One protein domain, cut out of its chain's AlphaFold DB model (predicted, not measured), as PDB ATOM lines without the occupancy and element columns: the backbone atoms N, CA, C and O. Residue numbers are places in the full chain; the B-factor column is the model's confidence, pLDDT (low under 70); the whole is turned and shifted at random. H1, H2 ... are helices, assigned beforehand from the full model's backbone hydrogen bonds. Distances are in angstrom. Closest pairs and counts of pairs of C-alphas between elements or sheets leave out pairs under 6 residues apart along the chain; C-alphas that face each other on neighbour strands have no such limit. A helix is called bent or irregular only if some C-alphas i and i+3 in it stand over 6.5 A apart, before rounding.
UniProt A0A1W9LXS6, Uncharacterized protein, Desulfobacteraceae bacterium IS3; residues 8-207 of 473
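AT A GLANCE: This is residues 8 to 207 of the 473 residues of an uncharacterized protein of Desulfobacteraceae bacterium IS3 (UniProt A0A1W9LXS6). A long helical hairpin, H3 and H4 side by side, runs through much of the length of an elongated body, with the link at its closed tip, residues 72 to 85, making one end, and a second pair of helices side by side, H2 and H8, makes the other end, set at a wide angle to H3. H5, H6 and the arm H7a run back and forth beside H3, with H7a touching it, while the arm H7b crosses H3 and short H1 packs on one end of H6, residues 138 to 142. The printed part has 200 residues with eight named helices, H1 to H8 in order, and no named strand; the class is all helix. It is only just loose, close to compact, with a radius of gyration of the C-alphas of 20.0 A and spans of 65 by 36 by 28 A.

IN THESE COORDINATES: H3, the longest helix, is residues 39 to 71, 48.3 A from C-alpha 39 at (220.388, 136.496, 183.342) to C-alpha 71 at (178.562, 135.312, 159.166). H4, residues 86 to 114, is 43.6 A long and irregular: C-alphas 110 and 113 are 7.5 A apart. H1 is residues 8 to 16, H2 23 to 36, H5 122 to 130 and H6 138 to 153, 23.0 A long. H7, residues 161 to 185, was assigned as one helix by its hydrogen bonds but is bent, with C-alphas 169 and 172 7.7 A apart; its arms are H7a, 161 to 169, and H7b, 172 to 185. H8, residues 187 to 207, is 30.1 A long and ends at C-alpha 207, (204.771, 148.148, 207.938).

HOW THE PARTS SIT: H3 and H4 form a helical hairpin and touch, closest at the C-alphas of Gln 58 and Leu 99, 6.1 A, at a shallow tilt of 21 degrees, opposite ways. H7b touches residues 48 to 56 of H3, closest at the C-alphas of Ser 52 and Tyr 178, 4.8 A, at a steep tilt of 52 degrees. H7a touches residues 57 to 64 of H3, closest at the C-alphas of Cys 64 and Tyr 163, 6.3 A. H6 only just touches H5, with 3 pairs of C-alphas within 8 A, closest Leu 130 and Ala 141, 6.5 A; they form a hairpin. H1 touches residues 138 to 142 of H6, closest at the C-alphas of Ala 16 and Ala 138, 3.8 A. H2 touches residues 195 to 204 of H8, closest at the C-alphas of Ala 26 and Ala 203, 5.9 A, at a shallow tilt of 24 degrees, opposite ways. H4 and H8 are apart. The helix packing is part aligned, part crossed: of 10 touching pairs, 4 are at a shallow tilt. Every O i to N i+4 pair is within hydrogen-bond range in H1, H3, H5, H6, H7a, H7b and H8; H2 has 8 of 10 and H4 21 of 25.

THE WHOLE: The C-alphas farthest apart, those of Leu 79 and Asp 207, are 66.3 A apart. The printed part has no cut. The link from H3 to H4, residues 72 to 85, is long. Mean pLDDT of the printed part is 75.6; 71 residues are under 70, among them 8 to 42, 73 to 81 and 113 to 136.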
ATOM      1  N   GLY A   8     193.313 140.258 186.842       33.66
ATOM      2  CA  GLY A   8     193.727 141.611 186.474       33.66
ATOM      3  C   GLY A   8     194.164 142.423 187.699       33.66
ATOM      4  O   GLY A   8     195.293 142.882 187.732       33.66
ATOM      5  N   ALA A   9     193.368 142.482 188.771       36.59
ATOM      6  CA  ALA A   9     193.741 143.107 190.045       36.59
ATOM      7  C   ALA A   9     194.899 142.401 190.777       36.59
ATOM      8  O   ALA A   9     195.548 143.024 191.606       36.59
ATOM      9  N   PHE A  10     195.207 141.134 190.466       43.34
ATOM     10  CA  PHE A  10     196.374 140.413 190.996       43.34
ATOM     11  C   PHE A  10     197.652 140.694 190.193       43.34
ATOM     12  O   PHE A  10     198.701 140.907 190.783       43.34
ATOM     13  N   PHE A  11     197.581 140.771 188.863       46.56
ATOM     14  CA  PHE A  11     198.685 141.226 188.013       46.56
ATOM     15  C   PHE A  11     198.997 142.699 188.282       46.56
ATOM     16  O   PHE A  11     200.144 143.082 188.459       46.56
ATOM     17  N   VAL A  12     197.955 143.511 188.416       44.31
ATOM     18  CA  VAL A  12     198.020 144.905 188.858       44.31
ATOM     19  C   VAL A  12     198.393 144.997 190.342       44.31
ATOM     20  O   VAL A  12     199.092 145.905 190.755       44.31
ATOM     21  N   GLY A  13     198.038 144.018 191.166       41.84
ATOM     22  CA  GLY A  13     198.413 143.963 192.578       41.84
ATOM     23  C   GLY A  13     199.895 143.650 192.795       41.84
ATOM     24  O   GLY A  13     200.585 144.344 193.533       41.84
ATOM     25  N   VAL A  14     200.413 142.639 192.104       48.81
ATOM     26  CA  VAL A  14     201.813 142.201 192.184       48.81
ATOM     27  C   VAL A  14     202.739 143.183 191.474       48.81
ATOM     28  O   VAL A  14     203.832 143.453 191.961       48.81
ATOM     29  N   LEU A  15     202.316 143.749 190.341       43.28
ATOM     30  CA  LEU A  15     203.149 144.712 189.620       43.28
ATOM     31  C   LEU A  15     203.037 146.127 190.175       43.28
ATOM     32  O   LEU A  15     203.858 146.978 189.842       43.28
ATOM     33  N   ALA A  16     201.977 146.414 190.931       38.03
ATOM     34  CA  ALA A  16     201.504 147.777 190.960       38.03
ATOM     35  C   ALA A  16     200.826 148.171 192.307       38.03
ATOM     36  O   ALA A  16     200.746 149.358 192.621       38.03
ATOM     37  N   ASN A  17     200.539 147.218 193.214       39.94
ATOM     38  CA  ASN A  17     200.236 147.463 194.637       39.94
ATOM     39  C   ASN A  17     201.515 147.425 195.498       39.94
ATOM     40  O   ASN A  17     201.654 146.662 196.456       39.94
ATOM     41  N   SER A  18     202.458 148.295 195.136       42.97
ATOM     42  CA  SER A  18     203.497 148.792 196.040       42.97
ATOM     43  C   SER A  18     202.846 149.788 197.005       42.97
ATOM     44  O   SER A  18     202.997 151.003 196.892       42.97
ATOM     45  N   ALA A  19     202.042 149.254 197.930       37.28
ATOM     46  CA  ALA A  19     201.527 150.010 199.060       37.28
ATOM     47  C   ALA A  19     202.710 150.644 199.803       37.28
ATOM     48  O   ALA A  19     203.753 150.035 200.028       37.28
ATOM     49  N   TRP A  20     202.572 151.935 200.038       45.81
ATOM     50  CA  TRP A  20     203.651 152.900 199.976       45.81
ATOM     51  C   TRP A  20     203.960 153.382 201.391       45.81
ATOM     52  O   TRP A  20     203.233 154.231 201.900       45.81
ATOM     53  N   LYS A  21     205.021 152.834 202.005       39.34
ATOM     54  CA  LYS A  21     206.013 153.531 202.860       39.34
ATOM     55  C   LYS A  21     207.134 152.609 203.391       39.34
ATOM     56  O   LYS A  21     208.256 153.099 203.460       39.34
ATOM     57  N   GLY A  22     206.925 151.305 203.620       40.81
ATOM     58  CA  GLY A  22     208.010 150.375 204.024       40.81
ATOM     59  C   GLY A  22     208.757 149.683 202.888       40.81
ATOM     60  O   GLY A  22     209.856 149.156 203.058       40.81
ATOM     61  N   VAL A  23     208.202 149.725 201.678       40.28
ATOM     62  CA  VAL A  23     208.703 148.983 200.508       40.28
ATOM     63  C   VAL A  23     210.056 149.500 199.983       40.28
ATOM     64  O   VAL A  23     210.725 148.803 199.217       40.28
ATOM     65  N   GLU A  24     210.524 150.683 200.397       41.47
ATOM     66  CA  GLU A  24     211.803 151.227 199.911       41.47
ATOM     67  C   GLU A  24     213.016 150.359 200.263       41.47
ATOM     68  O   GLU A  24     213.932 150.274 199.439       41.47
ATOM     69  N   HIS A  25     212.992 149.671 201.412       42.31
ATOM     70  CA  HIS A  25     214.064 148.771 201.838       42.31
ATOM     71  C   HIS A  25     213.859 147.327 201.344       42.31
ATOM     72  O   HIS A  25     214.790 146.732 200.802       42.31
ATOM     73  N   ALA A  26     212.644 146.775 201.436       37.31
ATOM     74  CA  ALA A  26     212.375 145.368 201.111       37.31
ATOM     75  C   ALA A  26     212.384 145.055 199.598       37.31
ATOM     76  O   ALA A  26     212.946 144.039 199.175       37.31
ATOM     77  N   CYS A  27     211.856 145.947 198.741       38.91
ATOM     78  CA  CYS A  27     211.954 145.766 197.284       38.91
ATOM     79  C   CYS A  27     213.396 145.885 196.782       38.91
ATOM     80  O   CYS A  27     213.725 145.278 195.764       38.91
ATOM     81  N   GLY A  28     214.255 146.615 197.503       47.12
ATOM     82  CA  GLY A  28     215.689 146.664 197.231       47.12
ATOM     83  C   GLY A  28     216.303 145.267 197.253       47.12
ATOM     84  O   GLY A  28     216.950 144.889 196.286       47.12
ATOM     85  N   TYR A  29     216.010 144.461 198.279       43.97
ATOM     86  CA  TYR A  29     216.548 143.102 198.417       43.97
ATOM     87  C   TYR A  29     215.960 142.098 197.420       43.97
ATOM     88  O   TYR A  29     216.702 141.268 196.898       43.97
ATOM     89  N   GLY A  30     214.662 142.176 197.110       42.34
ATOM     90  CA  GLY A  30     214.031 141.304 196.109       42.34
ATOM     91  C   GLY A  30     214.509 141.589 194.680       42.34
ATOM     92  O   GLY A  30     214.814 140.665 193.924       42.34
ATOM     93  N   LEU A  31     214.644 142.870 194.316       43.66
ATOM     94  CA  LEU A  31     215.209 143.277 193.028       43.66
ATOM     95  C   LEU A  31     216.716 143.018 192.960       43.66
ATOM     96  O   LEU A  31     217.183 142.569 191.918       43.66
ATOM     97  N   ASP A  32     217.462 143.216 194.051       48.00
ATOM     98  CA  ASP A  32     218.871 142.817 194.136       48.00
ATOM     99  C   ASP A  32     219.026 141.306 193.998       48.00
ATOM    100  O   ASP A  32     219.956 140.860 193.340       48.00
ATOM    101  N   TYR A  33     218.125 140.508 194.576       46.03
ATOM    102  CA  TYR A  33     218.131 139.055 194.420       46.03
ATOM    103  C   TYR A  33     217.865 138.659 192.965       46.03
ATOM    104  O   TYR A  33     218.594 137.836 192.425       46.03
ATOM    105  N   LEU A  34     216.912 139.302 192.280       42.50
ATOM    106  CA  LEU A  34     216.668 139.086 190.847       42.50
ATOM    107  C   LEU A  34     217.825 139.576 189.957       42.50
ATOM    108  O   LEU A  34     218.113 138.962 188.932       42.50
ATOM    109  N   GLN A  35     218.519 140.649 190.347       48.66
ATOM    110  CA  GLN A  35     219.703 141.148 189.640       48.66
ATOM    111  C   GLN A  35     220.945 140.277 189.894       48.66
ATOM    112  O   GLN A  35     221.742 140.066 188.980       48.66
ATOM    113  N   LYS A  36     221.100 139.734 191.109       50.81
ATOM    114  CA  LYS A  36     222.225 138.879 191.532       50.81
ATOM    115  C   LYS A  36     222.047 137.412 191.130       50.81
ATOM    116  O   LYS A  36     223.046 136.746 190.880       50.81
ATOM    117  N   ALA A  37     220.813 136.916 191.002       44.75
ATOM    118  CA  ALA A  37     220.507 135.544 190.574       44.75
ATOM    119  C   ALA A  37     220.724 135.294 189.063       44.75
ATOM    120  O   ALA A  37     220.600 134.165 188.590       44.75
ATOM    121  N   GLY A  38     221.135 136.324 188.317       43.41
ATOM    122  CA  GLY A  38     221.662 136.208 186.962       43.41
ATOM    123  C   GLY A  38     220.614 136.269 185.844       43.41
ATOM    124  O   GLY A  38     219.415 136.081 186.036       43.41
ATOM    125  N   LYS A  39     221.126 136.459 184.619       56.00
ATOM    126  CA  LYS A  39     220.388 136.496 183.342       56.00
ATOM    127  C   LYS A  39     219.285 135.425 183.138       56.00
ATOM    128  O   LYS A  39     218.264 135.800 182.566       56.00
ATOM    129  N   PRO A  40     219.403 134.143 183.560       51.41
ATOM    130  CA  PRO A  40     218.419 133.112 183.191       51.41
ATOM    131  C   PRO A  40     216.994 133.352 183.707       51.41
ATOM    132  O   PRO A  40     216.040 133.041 183.001       51.41
ATOM    133  N   ILE A  41     216.824 133.946 184.892       55.31
ATOM    134  CA  ILE A  41     215.492 134.145 185.488       55.31
ATOM    135  C   ILE A  41     214.670 135.175 184.701       55.31
ATOM    136  O   ILE A  41     213.461 135.020 184.533       55.31
ATOM    137  N   ASN A  42     215.332 136.205 184.174       66.94
ATOM    138  CA  ASN A  42     214.669 137.203 183.342       66.94
ATOM    139  C   ASN A  42     214.239 136.604 181.990       66.94
ATOM    140  O   ASN A  42     213.156 136.903 181.498       66.94
ATOM    141  N   HIS A  43     215.038 135.685 181.435       77.44
ATOM    142  CA  HIS A  43     214.723 135.024 180.168       77.44
ATOM    143  C   HIS A  43     213.491 134.116 180.246       77.44
ATOM    144  O   HIS A  43     212.681 134.129 179.322       77.44
ATOM    145  N   ASP A  44     213.309 133.365 181.336       82.81
ATOM    146  CA  ASP A  44     212.120 132.520 181.514       82.81
ATOM    147  C   ASP A  44     210.840 133.359 181.623       82.81
ATOM    148  O   ASP A  44     209.817 133.028 181.020       82.81
ATOM    149  N   LEU A  45     210.903 134.477 182.350       81.25
ATOM    150  CA  LEU A  45     209.777 135.394 182.510       81.25
ATOM    151  C   LEU A  45     209.405 136.075 181.184       81.25
ATOM    152  O   LEU A  45     208.234 136.088 180.799       81.25
ATOM    153  N   GLU A  46     210.404 136.600 180.469       81.81
ATOM    154  CA  GLU A  46     210.242 137.182 179.132       81.81
ATOM    155  C   GLU A  46     209.659 136.160 178.149       81.81
ATOM    156  O   GLU A  46     208.729 136.471 177.400       81.81
ATOM    157  N   ARG A  47     210.157 134.915 178.188       87.88
ATOM    158  CA  ARG A  47     209.673 133.808 177.356       87.88
ATOM    159  C   ARG A  47     208.205 133.506 177.627       87.88
ATOM    160  O   ARG A  47     207.428 133.446 176.678       87.88
ATOM    161  N   ALA A  48     207.803 133.354 178.887       89.75
ATOM    162  CA  ALA A  48     206.406 133.092 179.220       89.75
ATOM    163  C   ALA A  48     205.479 134.239 178.835       89.75
ATOM    164  O   ALA A  48     204.389 133.995 178.318       89.75
ATOM    165  N   LEU A  49     205.902 135.490 179.036       88.19
ATOM    166  CA  LEU A  49     205.108 136.647 178.630       88.19
ATOM    167  C   LEU A  49     204.919 136.675 177.111       88.19
ATOM    168  O   LEU A  49     203.803 136.873 176.628       88.19
ATOM    169  N   LYS A  50     205.983 136.382 176.358       89.06
ATOM    170  CA  LYS A  50     205.939 136.273 174.900       89.06
ATOM    171  C   LYS A  50     205.041 135.128 174.432       89.06
ATOM    172  O   LYS A  50     204.195 135.352 173.570       89.06
ATOM    173  N   LEU A  51     205.175 133.931 175.006       92.69
ATOM    174  CA  LEU A  51     204.300 132.793 174.693       92.69
ATOM    175  C   LEU A  51     202.837 133.124 174.978       92.69
ATOM    176  O   LEU A  51     201.970 132.827 174.159       92.69
ATOM    177  N   SER A  52     202.573 133.806 176.090       93.56
ATOM    178  CA  SER A  52     201.219 134.199 176.479       93.56
ATOM    179  C   SER A  52     200.610 135.206 175.510       93.56
ATOM    180  O   SER A  52     199.456 135.062 175.116       93.56
ATOM    181  N   PHE A  53     201.399 136.191 175.076       94.00
ATOM    182  CA  PHE A  53     200.987 137.166 174.070       94.00
ATOM    183  C   PHE A  53     200.710 136.528 172.709       94.00
ATOM    184  O   PHE A  53     199.641 136.741 172.135       94.00
ATOM    185  N   LEU A  54     201.631 135.700 172.215       94.88
ATOM    186  CA  LEU A  54     201.470 135.022 170.928       94.88
ATOM    187  C   LEU A  54     200.273 134.063 170.937       94.88
ATOM    188  O   LEU A  54     199.505 134.048 169.978       94.88
ATOM    189  N   SER A  55     200.076 133.320 172.029       96.31
ATOM    190  CA  SER A  55     198.937 132.405 172.189       96.31
ATOM    191  C   SER A  55     197.609 133.162 172.252       96.31
ATOM    192  O   SER A  55     196.643 132.773 171.598       96.31
ATOM    193  N   ALA A  56     197.562 134.290 172.969       96.69
ATOM    194  CA  ALA A  56     196.378 135.144 173.020       96.69
ATOM    195  C   ALA A  56     195.999 135.690 171.633       96.69
ATOM    196  O   ALA A  56     194.825 135.659 171.260       96.69
ATOM    197  N   LEU A  57     196.982 136.144 170.847       97.19
ATOM    198  CA  LEU A  57     196.750 136.581 169.468       97.19
ATOM    199  C   LEU A  57     196.294 135.434 168.569       97.19
ATOM    200  O   LEU A  57     195.370 135.616 167.779       97.19
ATOM    201  N   GLN A  58     196.903 134.255 168.701       97.44
ATOM    202  CA  GLN A  58     196.531 133.077 167.921       97.44
ATOM    203  C   GLN A  58     195.061 132.709 168.153       97.44
ATOM    204  O   GLN A  58     194.324 132.480 167.194       97.44
ATOM    205  N   ASP A  59     194.615 132.733 169.409       97.62
ATOM    206  CA  ASP A  59     193.220 132.502 169.775       97.62
ATOM    207  C   ASP A  59     192.274 133.555 169.196       97.62
ATOM    208  O   ASP A  59     191.217 133.200 168.672       97.62
ATOM    209  N   ILE A  60     192.645 134.839 169.262       97.56
ATOM    210  CA  ILE A  60     191.845 135.922 168.670       97.56
ATOM    211  C   ILE A  60     191.720 135.720 167.155       97.56
ATOM    212  O   ILE A  60     190.611 135.795 166.629       97.56
ATOM    213  N   VAL A  61     192.815 135.411 166.451       97.38
ATOM    214  CA  VAL A  61     192.813 135.152 164.997       97.38
ATOM    215  C   VAL A  61     191.939 133.944 164.648       97.38
ATOM    216  O   VAL A  61     191.149 134.011 163.707       97.38
ATOM    217  N   LEU A  62     192.029 132.853 165.415       95.75
ATOM    218  CA  LEU A  62     191.193 131.664 165.215       95.75
ATOM    219  C   LEU A  62     189.708 131.957 165.418       95.75
ATOM    220  O   LEU A  62     188.866 131.414 164.705       95.75
ATOM    221  N   GLU A  63     189.369 132.775 166.405       96.25
ATOM    222  CA  GLU A  63     187.990 133.170 166.662       96.25
ATOM    223  C   GLU A  63     187.454 134.090 165.573       96.25
ATOM    224  O   GLU A  63     186.347 133.876 165.087       96.25
ATOM    225  N   CYS A  64     188.269 135.041 165.127       95.56
ATOM    226  CA  CYS A  64     187.961 135.885 163.986       95.56
ATOM    227  C   CYS A  64     187.677 135.067 162.716       95.56
ATOM    228  O   CYS A  64     186.675 135.310 162.047       95.56
ATOM    229  N   ASP A  65     188.506 134.062 162.410       92.69
ATOM    230  CA  ASP A  65     188.296 133.155 161.269       92.69
ATOM    231  C   ASP A  65     186.978 132.375 161.393       92.69
ATOM    232  O   ASP A  65     186.223 132.241 160.425       92.69
ATOM    233  N   ARG A  66     186.655 131.895 162.604       90.81
ATOM    234  CA  ARG A  66     185.382 131.209 162.878       90.81
ATOM    235  C   ARG A  66     184.187 132.140 162.709       90.81
ATOM    236  O   ARG A  66     183.203 131.734 162.100       90.81
ATOM    237  N   GLU A  67     184.252 133.352 163.249       91.88
ATOM    238  CA  GLU A  67     183.177 134.339 163.137       91.88
ATOM    239  C   GLU A  67     182.954 134.764 161.684       91.88
ATOM    240  O   GLU A  67     181.803 134.863 161.256       91.88
ATOM    241  N   LEU A  68     184.035 134.945 160.917       90.19
ATOM    242  CA  LEU A  68     183.969 135.235 159.487       90.19
ATOM    243  C   LEU A  68     183.281 134.089 158.729       90.19
ATOM    244  O   LEU A  68     182.366 134.332 157.953       90.19
ATOM    245  N   ALA A  69     183.627 132.831 159.017       86.12
ATOM    246  CA  ALA A  69     182.967 131.676 158.402       86.12
ATOM    247  C   ALA A  69     181.476 131.536 158.791       86.12
ATOM    248  O   ALA A  69     180.660 131.070 157.995       86.12
ATOM    249  N   ILE A  70     181.089 131.927 160.013       84.44
ATOM    250  CA  ILE A  70     179.690 131.855 160.471       84.44
ATOM    251  C   ILE A  70     178.830 132.932 159.805       84.44
ATOM    252  O   ILE A  70     177.732 132.613 159.343       84.44
ATOM    253  N   LYS A  71     179.306 134.185 159.758       83.75
ATOM    254  CA  LYS A  71     178.562 135.312 159.166       83.75
ATOM    255  C   LYS A  71     178.196 135.051 157.707       83.75
ATOM    256  O   LYS A  71     177.070 135.323 157.308       83.75
ATOM    257  N   GLU A  72     179.093 134.395 156.979       73.19
ATOM    258  CA  GLU A  72     178.912 134.106 155.556       73.19
ATOM    259  C   GLU A  72     178.103 132.834 155.271       73.19
ATOM    260  O   GLU A  72     178.023 132.381 154.128       73.19
ATOM    261  N   GLY A  73     177.525 132.197 156.298       68.75
ATOM    262  CA  GLY A  73     176.758 130.961 156.129       68.75
ATOM    263  C   GLY A  73     177.581 129.806 155.544       68.75
ATOM    264  O   GLY A  73     177.014 128.804 155.094       68.75
ATOM    265  N   THR A  74     178.913 129.914 155.554       63.72
ATOM    266  CA  THR A  74     179.824 128.896 155.038       63.72
ATOM    267  C   THR A  74     179.874 127.750 156.041       63.72
ATOM    268  O   THR A  74     180.710 127.678 156.941       63.72
ATOM    269  N   ARG A  75     178.945 126.797 155.901       59.38
ATOM    270  CA  ARG A  75     179.060 125.513 156.599       59.38
ATOM    271  C   ARG A  75     180.377 124.875 156.171       59.38
ATOM    272  O   ARG A  75     180.567 124.602 154.989       59.38
ATOM    273  N   LYS A  76     181.271 124.614 157.131       56.88
ATOM    274  CA  LYS A  76     182.463 123.783 156.915       56.88
ATOM    275  C   LYS A  76     182.004 122.403 156.443       56.88
ATOM    276  O   LYS A  76     181.657 121.551 157.255       56.88
ATOM    277  N   ILE A  77     181.958 122.192 155.130       62.41
ATOM    278  CA  ILE A  77     181.825 120.856 154.559       62.41
ATOM    279  C   ILE A  77     183.220 120.230 154.686       62.41
ATOM    280  O   ILE A  77     184.156 120.790 154.119       62.41
ATOM    281  N   PRO A  78     183.396 119.099 155.397       55.38
ATOM    282  CA  PRO A  78     184.714 118.530 155.723       55.38
ATOM    283  C   PRO A  78     185.633 118.211 154.529       55.38
ATOM    284  O   PRO A  78     186.789 117.859 154.727       55.38
ATOM    285  N   LEU A  79     185.119 118.301 153.301       65.06
ATOM    286  CA  LEU A  79     185.782 117.892 152.062       65.06
ATOM    287  C   LEU A  79     186.131 119.050 151.120       65.06
ATOM    288  O   LEU A  79     186.840 118.819 150.145       65.06
ATOM    289  N   PHE A  80     185.665 120.275 151.385       65.38
ATOM    290  CA  PHE A  80     185.930 121.416 150.510       65.38
ATOM    291  C   PHE A  80     186.582 122.561 151.285       65.38
ATOM    292  O   PHE A  80     186.137 122.875 152.393       65.38
ATOM    293  N   PRO A  81     187.627 123.199 150.726       68.25
ATOM    294  CA  PRO A  81     188.182 124.406 151.315       68.25
ATOM    295  C   PRO A  81     187.076 125.460 151.427       68.25
ATOM    296  O   PRO A  81     186.298 125.658 150.494       68.25
ATOM    297  N   VAL A  82     186.996 126.114 152.588       70.25
ATOM    298  CA  VAL A  82     186.052 127.212 152.823       70.25
ATOM    299  C   VAL A  82     186.356 128.310 151.805       70.25
ATOM    300  O   VAL A  82     187.433 128.908 151.842       70.25
ATOM    301  N   SER A  83     185.430 128.524 150.871       76.94
ATOM    302  CA  SER A  83     185.490 129.613 149.901       76.94
ATOM    303  C   SER A  83     184.760 130.808 150.495       76.94
ATOM    304  O   SER A  83     183.559 130.721 150.744       76.94
ATOM    305  N   TYR A  84     185.481 131.900 150.730       82.00
ATOM    306  CA  TYR A  84     184.900 133.140 151.235       82.00
ATOM    307  C   TYR A  84     184.380 133.978 150.056       82.00
ATOM    308  O   TYR A  84     184.891 133.842 148.938       82.00
ATOM    309  N   PRO A  85     183.364 134.830 150.262       84.12
ATOM    310  CA  PRO A  85     182.969 135.812 149.261       84.12
ATOM    311  C   PRO A  85     184.145 136.729 148.875       84.12
ATOM    312  O   PRO A  85     185.014 136.986 149.715       84.12
ATOM    313  N   PRO A  86     184.184 137.267 147.638       86.56
ATOM    314  CA  PRO A  86     185.302 138.087 147.158       86.56
ATOM    315  C   PRO A  86     185.635 139.290 148.050       86.56
ATOM    316  O   PRO A  86     186.799 139.666 148.165       86.56
ATOM    317  N   GLU A  87     184.629 139.867 148.707       89.00
ATOM    318  CA  GLU A  87     184.766 140.997 149.634       89.00
ATOM    319  C   GLU A  87     185.519 140.652 150.930       89.00
ATOM    320  O   GLU A  87     186.220 141.506 151.464       89.00
ATOM    321  N   TYR A  88     185.471 139.393 151.381       89.81
ATOM    322  CA  TYR A  88     186.158 138.913 152.588       89.81
ATOM    323  C   TYR A  88     187.410 138.087 152.292       89.81
ATOM    324  O   TYR A  88     188.121 137.682 153.212       89.81
ATOM    325  N   GLN A  89     187.708 137.831 151.017       90.31
ATOM    326  CA  GLN A  89     188.844 137.007 150.616       90.31
ATOM    327  C   GLN A  89     190.168 137.580 151.142       90.31
ATOM    328  O   GLN A  89     190.991 136.845 151.681       90.31
ATOM    329  N   LYS A  90     190.334 138.908 151.069       93.81
ATOM    330  CA  LYS A  90     191.525 139.602 151.575       93.81
ATOM    331  C   LYS A  90     191.705 139.418 153.087       93.81
ATOM    332  O   LYS A  90     192.817 139.179 153.549       93.81
ATOM    333  N   ASP A  91     190.611 139.492 153.838       94.56
ATOM    334  CA  ASP A  91     190.595 139.323 155.292       94.56
ATOM    335  C   ASP A  91     190.890 137.877 155.698       94.56
ATOM    336  O   ASP A  91     191.703 137.631 156.588       94.56
ATOM    337  N   ALA A  92     190.275 136.913 155.010       93.00
ATOM    338  CA  ALA A  92     190.506 135.492 155.241       93.00
ATOM    339  C   ALA A  92     191.955 135.083 154.924       93.00
ATOM    340  O   ALA A  92     192.559 134.298 155.660       93.00
ATOM    341  N   ASP A  93     192.531 135.620 153.846       94.31
ATOM    342  CA  ASP A  93     193.921 135.355 153.474       94.31
ATOM    343  C   ASP A  93     194.896 135.976 154.484       94.31
ATOM    344  O   ASP A  93     195.849 135.309 154.902       94.31
ATOM    345  N   TRP A  94     194.607 137.192 154.963       96.56
ATOM    346  CA  TRP A  94     195.373 137.823 156.038       96.56
ATOM    347  C   TRP A  94     195.333 136.996 157.330       96.56
ATOM    348  O   TRP A  94     196.387 136.700 157.892       96.56
ATOM    349  N   LEU A  95     194.153 136.535 157.771       95.56
ATOM    350  CA  LEU A  95     194.027 135.716 158.984       95.56
ATOM    351  C   LEU A  95     194.818 134.410 158.890       95.56
ATOM    352  O   LEU A  95     195.514 134.036 159.835       95.56
ATOM    353  N   LYS A  96     194.753 133.718 157.746       95.00
ATOM    354  CA  LYS A  96     195.516 132.479 157.520       95.00
ATOM    355  C   LYS A  96     197.019 132.730 157.550       95.00
ATOM    356  O   LYS A  96     197.761 131.944 158.144       95.00
ATOM    357  N   GLN A  97     197.470 133.816 156.921       96.50
ATOM    358  CA  GLN A  97     198.873 134.215 156.951       96.50
ATOM    359  C   GLN A  97     199.318 134.535 158.381       96.50
ATOM    360  O   GLN A  97     200.330 133.991 158.831       96.50
ATOM    361  N   LYS A  98     198.539 135.340 159.115       96.06
ATOM    362  CA  LYS A  98     198.841 135.720 160.497       96.06
ATOM    363  C   LYS A  98     198.877 134.509 161.421       96.06
ATOM    364  O   LYS A  98     199.785 134.384 162.234       96.06
ATOM    365  N   LEU A  99     197.952 133.564 161.255       96.00
ATOM    366  CA  LEU A  99     197.934 132.324 162.029       96.00
ATOM    367  C   LEU A  99     199.206 131.493 161.813       96.00
ATOM    368  O   LEU A  99     199.767 130.964 162.773       96.00
ATOM    369  N   LYS A 100     199.678 131.395 160.564       96.06
ATOM    370  CA  LYS A 100     200.924 130.695 160.224       96.06
ATOM    371  C   LYS A 100     202.144 131.394 160.826       96.06
ATOM    372  O   LYS A 100     203.030 130.726 161.352       96.06
ATOM    373  N   GLU A 101     202.184 132.722 160.761       95.38
ATOM    374  CA  GLU A 101     203.237 133.535 161.374       95.38
ATOM    375  C   GLU A 101     203.279 133.342 162.898       95.38
ATOM    376  O   GLU A 101     204.327 133.017 163.453       95.38
ATOM    377  N   LEU A 102     202.128 133.459 163.569       94.81
ATOM    378  CA  LEU A 102     202.005 133.281 165.015       94.81
ATOM    379  C   LEU A 102     202.395 131.865 165.447       94.81
ATOM    380  O   LEU A 102     203.160 131.723 166.396       94.81
ATOM    381  N   ALA A 103     201.944 130.829 164.732       94.88
ATOM    382  CA  ALA A 103     202.319 129.445 165.025       94.88
ATOM    383  C   ALA A 103     203.840 129.236 164.942       94.88
ATOM    384  O   ALA A 103     204.434 128.668 165.858       94.88
ATOM    385  N   ASN A 104     204.483 129.766 163.896       93.50
ATOM    386  CA  ASN A 104     205.940 129.724 163.773       93.50
ATOM    387  C   ASN A 104     206.621 130.462 164.936       93.50
ATOM    388  O   ASN A 104     207.572 129.944 165.519       93.50
ATOM    389  N   ASN A 105     206.124 131.644 165.307       90.75
ATOM    390  CA  ASN A 105     206.682 132.438 166.403       90.75
ATOM    391  C   ASN A 105     206.529 131.750 167.768       90.75
ATOM    392  O   ASN A 105     207.445 131.836 168.591       90.75
ATOM    393  N   VAL A 106     205.417 131.045 168.010       93.12
ATOM    394  CA  VAL A 106     205.221 130.217 169.211       93.12
ATOM    395  C   VAL A 106     206.262 129.102 169.238       93.12
ATOM    396  O   VAL A 106     207.034 129.033 170.192       93.12
ATOM    397  N   THR A 107     206.384 128.311 168.166       92.44
ATOM    398  CA  THR A 107     207.365 127.214 168.089       92.44
ATOM    399  C   THR A 107     208.805 127.707 168.273       92.44
ATOM    400  O   THR A 107     209.578 127.098 169.013       92.44
ATOM    401  N   LEU A 108     209.172 128.839 167.663       90.00
ATOM    402  CA  LEU A 108     210.495 129.446 167.844       90.00
ATOM    403  C   LEU A 108     210.736 129.894 169.294       90.00
ATOM    404  O   LEU A 108     211.842 129.747 169.812       90.00
ATOM    405  N   THR A 109     209.708 130.420 169.964       88.56
ATOM    406  CA  THR A 109     209.798 130.860 171.366       88.56
ATOM    407  C   THR A 109     209.858 129.672 172.333       88.56
ATOM    408  O   THR A 109     210.558 129.716 173.348       88.56
ATOM    409  N   GLU A 110     209.191 128.564 172.014       88.94
ATOM    410  CA  GLU A 110     209.305 127.321 172.778       88.94
ATOM    411  C   GLU A 110     210.721 126.734 172.686       88.94
ATOM    412  O   GLU A 110     211.272 126.312 173.704       88.94
ATOM    413  N   GLN A 111     211.345 126.786 171.506       86.94
ATOM    414  CA  GLN A 111     212.705 126.287 171.244       86.94
ATOM    415  C   GLN A 111     213.828 127.214 171.745       86.94
ATOM    416  O   GLN A 111     215.009 126.867 171.669       86.94
ATOM    417  N   TRP A 112     213.481 128.386 172.279       74.69
ATOM    418  CA  TRP A 112     214.415 129.469 172.604       74.69
ATOM    419  C   TRP A 112     215.479 129.103 173.658       74.69
ATOM    420  O   TRP A 112     216.523 129.743 173.720       74.69
ATOM    421  N   HIS A 113     215.299 128.012 174.412       63.78
ATOM    422  CA  HIS A 113     216.332 127.479 175.311       63.78
ATOM    423  C   HIS A 113     217.619 127.007 174.600       63.78
ATOM    424  O   HIS A 113     218.636 126.826 175.266       63.78
ATOM    425  N   CYS A 114     217.609 126.804 173.275       51.25
ATOM    426  CA  CYS A 114     218.727 126.186 172.550       51.25
ATOM    427  C   CYS A 114     219.585 127.150 171.712       51.25
ATOM    428  O   CYS A 114     220.660 126.757 171.263       51.25
ATOM    429  N   LEU A 115     219.144 128.388 171.468       48.91
ATOM    430  CA  LEU A 115     219.775 129.281 170.492       48.91
ATOM    431  C   LEU A 115     219.972 130.661 171.120       48.91
ATOM    432  O   LEU A 115     219.032 131.439 171.222       48.91
ATOM    433  N   GLY A 116     221.201 130.955 171.556       49.59
ATOM    434  CA  GLY A 116     221.605 132.192 172.242       49.59
ATOM    435  C   GLY A 116     221.544 133.479 171.404       49.59
ATOM    436  O   GLY A 116     222.442 134.311 171.501       49.59
ATOM    437  N   SER A 117     220.519 133.651 170.573       48.47
ATOM    438  CA  SER A 117     220.237 134.861 169.801       48.47
ATOM    439  C   SER A 117     219.121 135.670 170.465       48.47
ATOM    440  O   SER A 117     218.013 135.154 170.655       48.47
ATOM    441  N   SER A 118     219.396 136.941 170.790       50.91
ATOM    442  CA  SER A 118     218.385 137.861 171.310       50.91
ATOM    443  C   SER A 118     217.369 138.166 170.208       50.91
ATOM    444  O   SER A 118     217.678 138.743 169.168       50.91
ATOM    445  N   PHE A 119     216.139 137.704 170.403       50.38
ATOM    446  CA  PHE A 119     215.003 138.131 169.600       50.38
ATOM    447  C   PHE A 119     214.294 139.211 170.414       50.38
ATOM    448  O   PHE A 119     213.432 138.911 171.241       50.38
ATOM    449  N   GLU A 120     214.752 140.452 170.269       57.50
ATOM    450  CA  GLU A 120     214.323 141.573 171.104       57.50
ATOM    451  C   GLU A 120     212.966 142.105 170.644       57.50
ATOM    452  O   GLU A 120     212.857 142.856 169.677       57.50
ATOM    453  N   PHE A 121     211.910 141.764 171.382       62.59
ATOM    454  CA  PHE A 121     210.770 142.669 171.455       62.59
ATOM    455  C   PHE A 121     211.219 143.885 172.262       62.59
ATOM    456  O   PHE A 121     211.286 143.822 173.490       62.59
ATOM    457  N   ALA A 122     211.526 144.987 171.576       68.00
ATOM    458  CA  ALA A 122     211.941 146.235 172.219       68.00
ATOM    459  C   ALA A 122     210.957 146.664 173.330       68.00
ATOM    460  O   ALA A 122     211.377 147.126 174.390       68.00
ATOM    461  N   PHE A 123     209.654 146.395 173.150       69.12
ATOM    462  CA  PHE A 123     208.627 146.710 174.144       69.12
ATOM    463  C   PHE A 123     208.728 145.877 175.435       69.12
ATOM    464  O   PHE A 123     208.352 146.376 176.492       69.12
ATOM    465  N   LEU A 124     209.237 144.634 175.397       65.69
ATOM    466  CA  LEU A 124     209.391 143.800 176.602       65.69
ATOM    467  C   LEU A 124     210.463 144.376 177.536       65.69
ATOM    468  O   LEU A 124     210.279 144.393 178.755       65.69
ATOM    469  N   GLY A 125     211.536 144.933 176.964       65.75
ATOM    470  CA  GLY A 125     212.539 145.685 177.719       65.75
ATOM    471  C   GLY A 125     211.918 146.882 178.447       65.75
ATOM    472  O   GLY A 125     212.203 147.114 179.621       65.75
ATOM    473  N   GLU A 126     210.985 147.582 177.803       67.38
ATOM    474  CA  GLU A 126     210.236 148.679 178.424       67.38
ATOM    475  C   GLU A 126     209.154 148.220 179.413       67.38
ATOM    476  O   GLU A 126     208.798 148.961 180.327       67.38
ATOM    477  N   LEU A 127     208.607 147.011 179.266       63.16
ATOM    478  CA  LEU A 127     207.730 146.443 180.291       63.16
ATOM    479  C   LEU A 127     208.523 146.173 181.562       63.16
ATOM    480  O   LEU A 127     208.066 146.532 182.642       63.16
ATOM    481  N   SER A 128     209.745 145.652 181.439       57.66
ATOM    482  CA  SER A 128     210.617 145.432 182.595       57.66
ATOM    483  C   SER A 128     210.932 146.729 183.357       57.66
ATOM    484  O   SER A 128     211.075 146.693 184.578       57.66
ATOM    485  N   SER A 129     210.995 147.882 182.675       62.53
ATOM    486  CA  SER A 129     211.182 149.181 183.328       62.53
ATOM    487  C   SER A 129     209.899 149.699 183.984       62.53
ATOM    488  O   SER A 129     209.981 150.254 185.078       62.53
ATOM    489  N   LEU A 130     208.722 149.431 183.405       57.06
ATOM    490  CA  LEU A 130     207.420 149.714 184.030       57.06
ATOM    491  C   LEU A 130     207.193 148.902 185.313       57.06
ATOM    492  O   LEU A 130     206.594 149.409 186.257       57.06
ATOM    493  N   LEU A 131     207.739 147.683 185.390       52.62
ATOM    494  CA  LEU A 131     207.735 146.887 186.626       52.62
ATOM    495  C   LEU A 131     208.707 147.421 187.692       52.62
ATOM    496  O   LEU A 131     208.644 147.012 188.848       52.62
ATOM    497  N   ARG A 132     209.638 148.306 187.309       53.56
ATOM    498  CA  ARG A 132     210.667 148.881 188.193       53.56
ATOM    499  C   ARG A 132     210.370 150.315 188.617       53.56
ATOM    500  O   ARG A 132     210.996 150.800 189.560       53.56
ATOM    501  N   THR A 133     209.479 151.025 187.924       52.59
ATOM    502  CA  THR A 133     209.177 152.428 188.224       52.59
ATOM    503  C   THR A 133     208.474 152.555 189.568       52.59
ATOM    504  O   THR A 133     207.274 152.314 189.687       52.59
ATOM    505  N   LYS A 134     209.239 152.978 190.581       54.59
ATOM    506  CA  LYS A 134     208.709 153.380 191.883       54.59
ATOM    507  C   LYS A 134     207.690 154.503 191.679       54.59
ATOM    508  O   LYS A 134     208.019 155.566 191.160       54.59
ATOM    509  N   GLY A 135     206.461 154.252 192.111       55.50
ATOM    510  CA  GLY A 135     205.477 155.291 192.363       55.50
ATOM    511  C   GLY A 135     204.396 155.534 191.309       55.50
ATOM    512  O   GLY A 135     203.624 156.489 191.421       55.50
ATOM    513  N   ILE A 136     204.297 154.671 190.301       62.97
ATOM    514  CA  ILE A 136     203.158 154.675 189.382       62.97
ATOM    515  C   ILE A 136     202.025 153.860 190.017       62.97
ATOM    516  O   ILE A 136     202.239 152.727 190.438       62.97
ATOM    517  N   SER A 137     200.822 154.445 190.090       70.56
ATOM    518  CA  SER A 137     199.621 153.741 190.569       70.56
ATOM    519  C   SER A 137     199.396 152.457 189.786       70.56
ATOM    520  O   SER A 137     199.662 152.390 188.581       70.56
ATOM    521  N   ALA A 138     198.825 151.481 190.480       66.19
ATOM    522  CA  ALA A 138     198.718 150.140 189.994       66.19
ATOM    523  C   ALA A 138     198.063 150.050 188.603       66.19
ATOM    524  O   ALA A 138     198.558 149.479 187.628       66.19
ATOM    525  N   GLU A 139     196.939 150.741 188.537       73.12
ATOM    526  CA  GLU A 139     196.062 150.892 187.392       73.12
ATOM    527  C   GLU A 139     196.740 151.598 186.211       73.12
ATOM    528  O   GLU A 139     196.551 151.211 185.060       73.12
ATOM    529  N   LYS A 140     197.597 152.592 186.479       80.44
ATOM    530  CA  LYS A 140     198.322 153.325 185.431       80.44
ATOM    531  C   LYS A 140     199.377 152.449 184.763       80.44
ATOM    532  O   LYS A 140     199.536 152.516 183.545       80.44
ATOM    533  N   ALA A 141     200.073 151.619 185.541       74.38
ATOM    534  CA  ALA A 141     201.016 150.653 184.992       74.38
ATOM    535  C   ALA A 141     200.281 149.627 184.116       74.38
ATOM    536  O   ALA A 141     200.667 149.417 182.968       74.38
ATOM    537  N   ALA A 142     199.168 149.075 184.612       78.00
ATOM    538  CA  ALA A 142     198.315 148.140 183.877       78.00
ATOM    539  C   ALA A 142     197.845 148.700 182.531       78.00
ATOM    540  O   ALA A 142     197.979 148.055 181.491       78.00
ATOM    541  N   GLN A 143     197.334 149.931 182.561       85.38
ATOM    542  CA  GLN A 143     196.843 150.626 181.384       85.38
ATOM    543  C   GLN A 143     197.969 150.866 180.374       85.38
ATOM    544  O   GLN A 143     197.788 150.607 179.186       85.38
ATOM    545  N   SER A 144     199.162 151.250 180.842       84.88
ATOM    546  CA  SER A 144     200.337 151.399 179.976       84.88
ATOM    547  C   SER A 144     200.744 150.074 179.318       84.88
ATOM    548  O   SER A 144     201.016 150.044 178.118       84.88
ATOM    549  N   VAL A 145     200.734 148.960 180.061       83.44
ATOM    550  CA  VAL A 145     201.005 147.625 179.496       83.44
ATOM    551  C   VAL A 145     199.960 147.256 178.442       83.44
ATOM    552  O   VAL A 145     200.321 146.820 177.348       83.44
ATOM    553  N   LYS A 146     198.672 147.467 178.738       89.19
ATOM    554  CA  LYS A 146     197.564 147.202 177.813       89.19
ATOM    555  C   LYS A 146     197.715 147.981 176.507       89.19
ATOM    556  O   LYS A 146     197.568 147.399 175.432       89.19
ATOM    557  N   GLU A 147     198.030 149.268 176.591       91.94
ATOM    558  CA  GLU A 147     198.234 150.131 175.424       91.94
ATOM    559  C   GLU A 147     199.411 149.659 174.570       91.94
ATOM    560  O   GLU A 147     199.267 149.547 173.354       91.94
ATOM    561  N   LYS A 148     200.539 149.293 175.192       88.12
ATOM    562  CA  LYS A 148     201.718 148.783 174.474       88.12
ATOM    563  C   LYS A 148     201.458 147.445 173.787       88.12
ATOM    564  O   LYS A 148     201.800 147.292 172.619       88.12
ATOM    565  N   LEU A 149     200.815 146.498 174.476       89.00
ATOM    566  CA  LEU A 149     200.442 145.206 173.884       89.00
ATOM    567  C   LEU A 149     199.481 145.390 172.703       89.00
ATOM    568  O   LEU A 149     199.624 144.729 171.678       89.00
ATOM    569  N   THR A 150     198.529 146.314 172.838       94.38
ATOM    570  CA  THR A 150     197.578 146.649 171.771       94.38
ATOM    571  C   THR A 150     198.287 147.292 170.581       94.38
ATOM    572  O   THR A 150     198.027 146.907 169.446       94.38
ATOM    573  N   ALA A 151     199.198 148.239 170.819       93.75
ATOM    574  CA  ALA A 151     199.962 148.895 169.761       93.75
ATOM    575  C   ALA A 151     200.834 147.899 168.981       93.75
ATOM    576  O   ALA A 151     200.854 147.938 167.754       93.75
ATOM    577  N   GLU A 152     201.491 146.966 169.675       92.75
ATOM    578  CA  GLU A 152     202.302 145.929 169.029       92.75
ATOM    579  C   GLU A 152     201.444 144.976 168.181       92.75
ATOM    580  O   GLU A 152     201.812 144.626 167.061       92.75
ATOM    581  N   ALA A 153     200.268 144.583 168.679       94.44
ATOM    582  CA  ALA A 153     199.356 143.686 167.967       94.44
ATOM    583  C   ALA A 153     198.707 144.305 166.713       94.44
ATOM    584  O   ALA A 153     198.207 143.564 165.861       94.44
ATOM    585  N   LEU A 154     198.701 145.640 166.612       96.00
ATOM    586  CA  LEU A 154     198.079 146.424 165.540       96.00
ATOM    587  C   LEU A 154     199.115 147.142 164.659       96.00
ATOM    588  O   LEU A 154     198.833 148.198 164.097       96.00
ATOM    589  N   ARG A 155     200.328 146.594 164.555       94.06
ATOM    590  CA  ARG A 155     201.433 147.213 163.812       94.06
ATOM    591  C   ARG A 155     201.350 147.044 162.286       94.06
ATOM    592  O   ARG A 155     202.031 147.774 161.573       94.06
ATOM    593  N   ASP A 156     200.563 146.092 161.787       91.19
ATOM    594  CA  ASP A 156     200.501 145.776 160.353       91.19
ATOM    595  C   ASP A 156     199.787 146.887 159.551       91.19
ATOM    596  O   ASP A 156     198.782 147.436 159.996       91.19
ATOM    597  N   ASP A 157     200.259 147.173 158.329       90.00
ATOM    598  CA  ASP A 157     199.702 148.227 157.452       90.00
ATOM    599  C   ASP A 157     198.245 147.967 157.021       90.00
ATOM    600  O   ASP A 157     197.518 148.882 156.629       90.00
ATOM    601  N   TYR A 158     197.817 146.703 157.056       94.56
ATOM    602  CA  TYR A 158     196.450 146.283 156.776       94.56
ATOM    603  C   TYR A 158     195.957 145.352 157.879       94.56
ATOM    604  O   TYR A 158     196.574 144.318 158.136       94.56
ATOM    605  N   LEU A 159     194.819 145.702 158.476       95.38
ATOM    606  CA  LEU A 159     194.187 144.966 159.565       95.38
ATOM    607  C   LEU A 159     192.688 144.822 159.280       95.38
ATOM    608  O   LEU A 159     192.024 145.832 159.035       95.38
ATOM    609  N   PRO A 160     192.128 143.602 159.332       95.88
ATOM    610  CA  PRO A 160     190.683 143.426 159.296       95.88
ATOM    611  C   PRO A 160     190.003 144.109 160.493       95.88
ATOM    612  O   PRO A 160     190.426 143.936 161.639       95.88
ATOM    613  N   GLU A 161     188.909 144.838 160.248       94.56
ATOM    614  CA  GLU A 161     188.220 145.656 161.267       94.56
ATOM    615  C   GLU A 161     187.781 144.829 162.490       94.56
ATOM    616  O   GLU A 161     187.902 145.255 163.642       94.56
ATOM    617  N   TYR A 162     187.302 143.603 162.260       92.94
ATOM    618  CA  TYR A 162     186.867 142.715 163.339       92.94
ATOM    619  C   TYR A 162     188.036 142.263 164.233       92.94
ATOM    620  O   TYR A 162     187.853 142.122 165.445       92.94
ATOM    621  N   TYR A 163     189.230 142.063 163.662       97.06
ATOM    622  CA  TYR A 163     190.425 141.668 164.407       97.06
ATOM    623  C   TYR A 163     190.893 142.833 165.271       97.06
ATOM    624  O   TYR A 163     191.102 142.657 166.471       97.06
ATOM    625  N   GLU A 164     190.961 144.036 164.694       97.50
ATOM    626  CA  GLU A 164     191.323 145.246 165.431       97.50
ATOM    627  C   GLU A 164     190.409 145.451 166.645       97.50
ATOM    628  O   GLU A 164     190.883 145.647 167.770       97.50
ATOM    629  N   LYS A 165     189.091 145.348 166.437       97.38
ATOM    630  CA  LYS A 165     188.108 145.504 167.510       97.38
ATOM    631  C   LYS A 165     188.326 144.491 168.636       97.38
ATOM    632  O   LYS A 165     188.331 144.885 169.802       97.38
ATOM    633  N   LYS A 166     188.524 143.207 168.312       97.44
ATOM    634  CA  LYS A 166     188.756 142.163 169.325       97.44
ATOM    635  C   LYS A 166     190.076 142.354 170.060       97.44
ATOM    636  O   LYS A 166     190.101 142.236 171.281       97.44
ATOM    637  N   VAL A 167     191.150 142.712 169.359       97.62
ATOM    638  CA  VAL A 167     192.448 142.999 169.982       97.62
ATOM    639  C   VAL A 167     192.325 144.112 171.022       97.62
ATOM    640  O   VAL A 167     192.754 143.930 172.160       97.62
ATOM    641  N   ARG A 168     191.677 145.236 170.688       96.62
ATOM    642  CA  ARG A 168     191.525 146.374 171.617       96.62
ATOM    643  C   ARG A 168     190.723 146.032 172.877       96.62
ATOM    644  O   ARG A 168     190.970 146.612 173.937       96.62
ATOM    645  N   VAL A 169     189.753 145.125 172.761       95.94
ATOM    646  CA  VAL A 169     188.847 144.768 173.861       95.94
ATOM    647  C   VAL A 169     189.404 143.621 174.708       95.94
ATOM    648  O   VAL A 169     189.365 143.705 175.933       95.94
ATOM    649  N   GLU A 170     189.937 142.574 174.079       96.31
ATOM    650  CA  GLU A 170     190.113 141.264 174.721       96.31
ATOM    651  C   GLU A 170     191.575 140.827 174.890       96.31
ATOM    652  O   GLU A 170     191.848 139.933 175.693       96.31
ATOM    653  N   LEU A 171     192.526 141.434 174.166       95.19
ATOM    654  CA  LEU A 171     193.918 140.969 174.141       95.19
ATOM    655  C   LEU A 171     194.537 140.901 175.538       95.19
ATOM    656  O   LEU A 171     195.126 139.885 175.899       95.19
ATOM    657  N   PHE A 172     194.396 141.969 176.323       90.69
ATOM    658  CA  PHE A 172     195.035 142.069 177.635       90.69
ATOM    659  C   PHE A 172     194.579 140.959 178.592       90.69
ATOM    660  O   PHE A 172     195.410 140.258 179.162       90.69
ATOM    661  N   GLU A 173     193.269 140.735 178.701       90.06
ATOM    662  CA  GLU A 173     192.716 139.692 179.574       90.06
ATOM    663  C   GLU A 173     193.143 138.287 179.128       90.06
ATOM    664  O   GLU A 173     193.506 137.447 179.956       90.06
ATOM    665  N   ARG A 174     193.188 138.030 177.811       94.25
ATOM    666  CA  ARG A 174     193.670 136.745 177.278       94.25
ATOM    667  C   ARG A 174     195.155 136.528 177.564       94.25
ATOM    668  O   ARG A 174     195.534 135.419 177.936       94.25
ATOM    669  N   VAL A 175     195.984 137.568 177.444       89.19
ATOM    670  CA  VAL A 175     197.409 137.513 177.817       89.19
ATOM    671  C   VAL A 175     197.549 137.135 179.291       89.19
ATOM    672  O   VAL A 175     198.329 136.241 179.614       89.19
ATOM    673  N   CYS A 176     196.766 137.754 180.181       86.44
ATOM    674  CA  CYS A 176     196.778 137.435 181.610       86.44
ATOM    675  C   CYS A 176     196.384 135.975 181.890       86.44
ATOM    676  O   CYS A 176     197.050 135.303 182.683       86.44
ATOM    677  N   GLU A 177     195.347 135.451 181.231       87.94
ATOM    678  CA  GLU A 177     194.923 134.056 181.414       87.94
ATOM    679  C   GLU A 177     195.948 133.045 180.884       87.94
ATOM    680  O   GLU A 177     196.219 132.043 181.553       87.94
ATOM    681  N   TYR A 178     196.569 133.304 179.730       91.56
ATOM    682  CA  TYR A 178     197.659 132.460 179.235       91.56
ATOM    683  C   TYR A 178     198.882 132.520 180.146       91.56
ATOM    684  O   TYR A 178     199.440 131.483 180.500       91.56
ATOM    685  N   PHE A 179     199.238 133.704 180.631       89.62
ATOM    686  CA  PHE A 179     200.390 133.847 181.508       89.62
ATOM    687  C   PHE A 179     200.191 133.159 182.855       89.62
ATOM    688  O   PHE A 179     201.093 132.521 183.390       89.62
ATOM    689  N   LYS A 180     198.974 133.187 183.391       85.94
ATOM    690  CA  LYS A 180     198.600 132.388 184.561       85.94
ATOM    691  C   LYS A 180     198.789 130.886 184.324       85.94
ATOM    692  O   LYS A 180     199.136 130.173 185.267       85.94
ATOM    693  N   ARG A 181     198.566 130.383 183.103       90.38
ATOM    694  CA  ARG A 181     198.903 128.991 182.756       90.38
ATOM    695  C   ARG A 181     200.417 128.789 182.765       90.38
ATOM    696  O   ARG A 181     200.863 127.835 183.391       90.38
ATOM    697  N   GLU A 182     201.190 129.714 182.202       89.94
ATOM    698  CA  GLU A 182     202.660 129.659 182.234       89.94
ATOM    699  C   GLU A 182     203.231 129.642 183.659       89.94
ATOM    700  O   GLU A 182     204.085 128.810 183.961       89.94
ATOM    701  N   ILE A 183     202.707 130.461 184.581       85.50
ATOM    702  CA  ILE A 183     203.099 130.418 186.004       85.50
ATOM    703  C   ILE A 183     202.860 129.019 186.592       85.50
ATOM    704  O   ILE A 183     203.654 128.534 187.395       85.50
ATOM    705  N   LYS A 184     201.763 128.345 186.224       87.00
ATOM    706  CA  LYS A 184     201.451 127.001 186.736       87.00
ATOM    707  C   LYS A 184     202.345 125.921 186.132       87.00
ATOM    708  O   LYS A 184     202.697 124.976 186.840       87.00
ATOM    709  N   LEU A 185     202.661 126.043 184.845       90.25
ATOM    710  CA  LEU A 185     203.368 125.026 184.067       90.25
ATOM    711  C   LEU A 185     204.890 125.126 184.194       90.25
ATOM    712  O   LEU A 185     205.558 124.097 184.126       90.25
ATOM    713  N   THR A 186     205.428 126.322 184.435       89.69
ATOM    714  CA  THR A 186     206.870 126.580 184.452       89.69
ATOM    715  C   THR A 186     207.361 126.803 185.892       89.69
ATOM    716  O   THR A 186     207.145 127.875 186.465       89.69
ATOM    717  N   PRO A 187     208.036 125.812 186.523       88.19
ATOM    718  CA  PRO A 187     208.407 125.884 187.937       88.19
ATOM    719  C   PRO A 187     209.308 127.068 188.303       88.19
ATOM    720  O   PRO A 187     209.164 127.595 189.406       88.19
ATOM    721  N   SER A 188     210.202 127.497 187.406       85.38
ATOM    722  CA  SER A 188     211.085 128.650 187.631       85.38
ATOM    723  C   SER A 188     210.286 129.946 187.770       85.38
ATOM    724  O   SER A 188     210.482 130.691 188.726       85.38
ATOM    725  N   ILE A 189     209.304 130.165 186.897       82.12
ATOM    726  CA  ILE A 189     208.407 131.325 186.951       82.12
ATOM    727  C   ILE A 189     207.562 131.285 188.216       82.12
ATOM    728  O   ILE A 189     207.478 132.280 188.932       82.12
ATOM    729  N   ARG A 190     206.992 130.124 188.553       84.94
ATOM    730  CA  ARG A 190     206.260 129.951 189.814       84.94
ATOM    731  C   ARG A 190     207.105 130.331 191.025       84.94
ATOM    732  O   ARG A 190     206.608 131.000 191.924       84.94
ATOM    733  N   HIS A 191     208.368 129.909 191.047       82.50
ATOM    734  CA  HIS A 191     209.290 130.253 192.121       82.50
ATOM    735  C   HIS A 191     209.511 131.767 192.195       82.50
ATOM    736  O   HIS A 191     209.360 132.334 193.269       82.50
ATOM    737  N   VAL A 192     209.781 132.433 191.065       78.56
ATOM    738  CA  VAL A 192     209.927 133.901 191.002       78.56
ATOM    739  C   VAL A 192     208.698 134.606 191.566       78.56
ATOM    740  O   VAL A 192     208.832 135.481 192.420       78.56
ATOM    741  N   PHE A 193     207.504 134.197 191.135       77.75
ATOM    742  CA  PHE A 193     206.256 134.782 191.618       77.75
ATOM    743  C   PHE A 193     206.057 134.557 193.113       77.75
ATOM    744  O   PHE A 193     205.739 135.507 193.823       77.75
ATOM    745  N   ASN A 194     206.295 133.343 193.610       79.94
ATOM    746  CA  ASN A 194     206.196 133.047 195.038       79.94
ATOM    747  C   ASN A 194     207.204 133.862 195.859       79.94
ATOM    748  O   ASN A 194     206.851 134.360 196.926       79.94
ATOM    749  N   SER A 195     208.437 134.031 195.371       76.19
ATOM    750  CA  SER A 195     209.453 134.851 196.037       76.19
ATOM    751  C   SER A 195     209.047 136.324 196.092       76.19
ATOM    752  O   SER A 195     209.166 136.938 197.150       76.19
ATOM    753  N   LEU A 196     208.516 136.879 194.995       73.81
ATOM    754  CA  LEU A 196     208.007 138.254 194.961       73.81
ATOM    755  C   LEU A 196     206.828 138.448 195.922       73.81
ATOM    756  O   LEU A 196     206.825 139.400 196.697       73.81
ATOM    757  N   LEU A 197     205.872 137.514 195.926       72.31
ATOM    758  CA  LEU A 197     204.730 137.525 196.845       72.31
ATOM    759  C   LEU A 197     205.171 137.449 198.305       72.31
ATOM    760  O   LEU A 197     204.680 138.201 199.140       72.31
ATOM    761  N   THR A 198     206.121 136.567 198.610       74.75
ATOM    762  CA  THR A 198     206.653 136.414 199.970       74.75
ATOM    763  C   THR A 198     207.348 137.694 200.426       74.75
ATOM    764  O   THR A 198     207.109 138.148 201.541       74.75
ATOM    765  N   ALA A 199     208.153 138.316 199.559       70.50
ATOM    766  CA  ALA A 199     208.805 139.587 199.858       70.50
ATOM    767  C   ALA A 199     207.790 140.722 200.082       70.50
ATOM    768  O   ALA A 199     207.961 141.522 200.998       70.50
ATOM    769  N   GLN A 200     206.711 140.770 199.293       70.31
ATOM    770  CA  GLN A 200     205.636 141.750 199.464       70.31
ATOM    771  C   GLN A 200     204.877 141.542 200.780       70.31
ATOM    772  O   GLN A 200     204.659 142.503 201.511       70.31
ATOM    773  N   ILE A 201     204.515 140.297 201.106       69.38
ATOM    774  CA  ILE A 201     203.872 139.955 202.383       69.38
ATOM    775  C   ILE A 201     204.776 140.356 203.549       69.38
ATOM    776  O   ILE A 201     204.298 140.939 204.514       69.38
ATOM    777  N   HIS A 202     206.082 140.092 203.450       71.62
ATOM    778  CA  HIS A 202     207.035 140.473 204.485       71.62
ATOM    779  C   HIS A 202     207.105 141.993 204.673       71.62
ATOM    780  O   HIS A 202     206.983 142.458 205.800       71.62
ATOM    781  N   ALA A 203     207.187 142.764 203.585       68.88
ATOM    782  CA  ALA A 203     207.187 144.226 203.652       68.88
ATOM    783  C   ALA A 203     205.891 144.785 204.273       68.88
ATOM    784  O   ALA A 203     205.935 145.693 205.096       68.88
ATOM    785  N   MET A 204     204.731 144.216 203.919       71.62
ATOM    786  CA  MET A 204     203.449 144.604 204.523       71.62
ATOM    787  C   MET A 204     203.390 144.269 206.016       71.62
ATOM    788  O   MET A 204     202.862 145.056 206.800       71.62
ATOM    789  N   LEU A 205     203.931 143.115 206.417       74.69
ATOM    790  CA  LEU A 205     204.027 142.727 207.823       74.69
ATOM    791  C   LEU A 205     204.957 143.662 208.602       74.69
ATOM    792  O   LEU A 205     204.625 144.025 209.726       74.69
ATOM    793  N   GLU A 206     206.084 144.079 208.022       76.69
ATOM    794  CA  GLU A 206     206.989 145.064 208.629       76.69
ATOM    795  C   GLU A 206     206.295 146.420 208.831       76.69
ATOM    796  O   GLU A 206     206.380 146.989 209.919       76.69
ATOM    797  N   ASP A 207     205.549 146.905 207.832       71.81
ATOM    798  CA  ASP A 207     204.771 148.148 207.938       71.81
ATOM    799  C   ASP A 207     203.720 148.067 209.056       71.81
ATOM    800  O   ASP A 207     203.624 148.963 209.898       71.81
TER     801      ASP A 207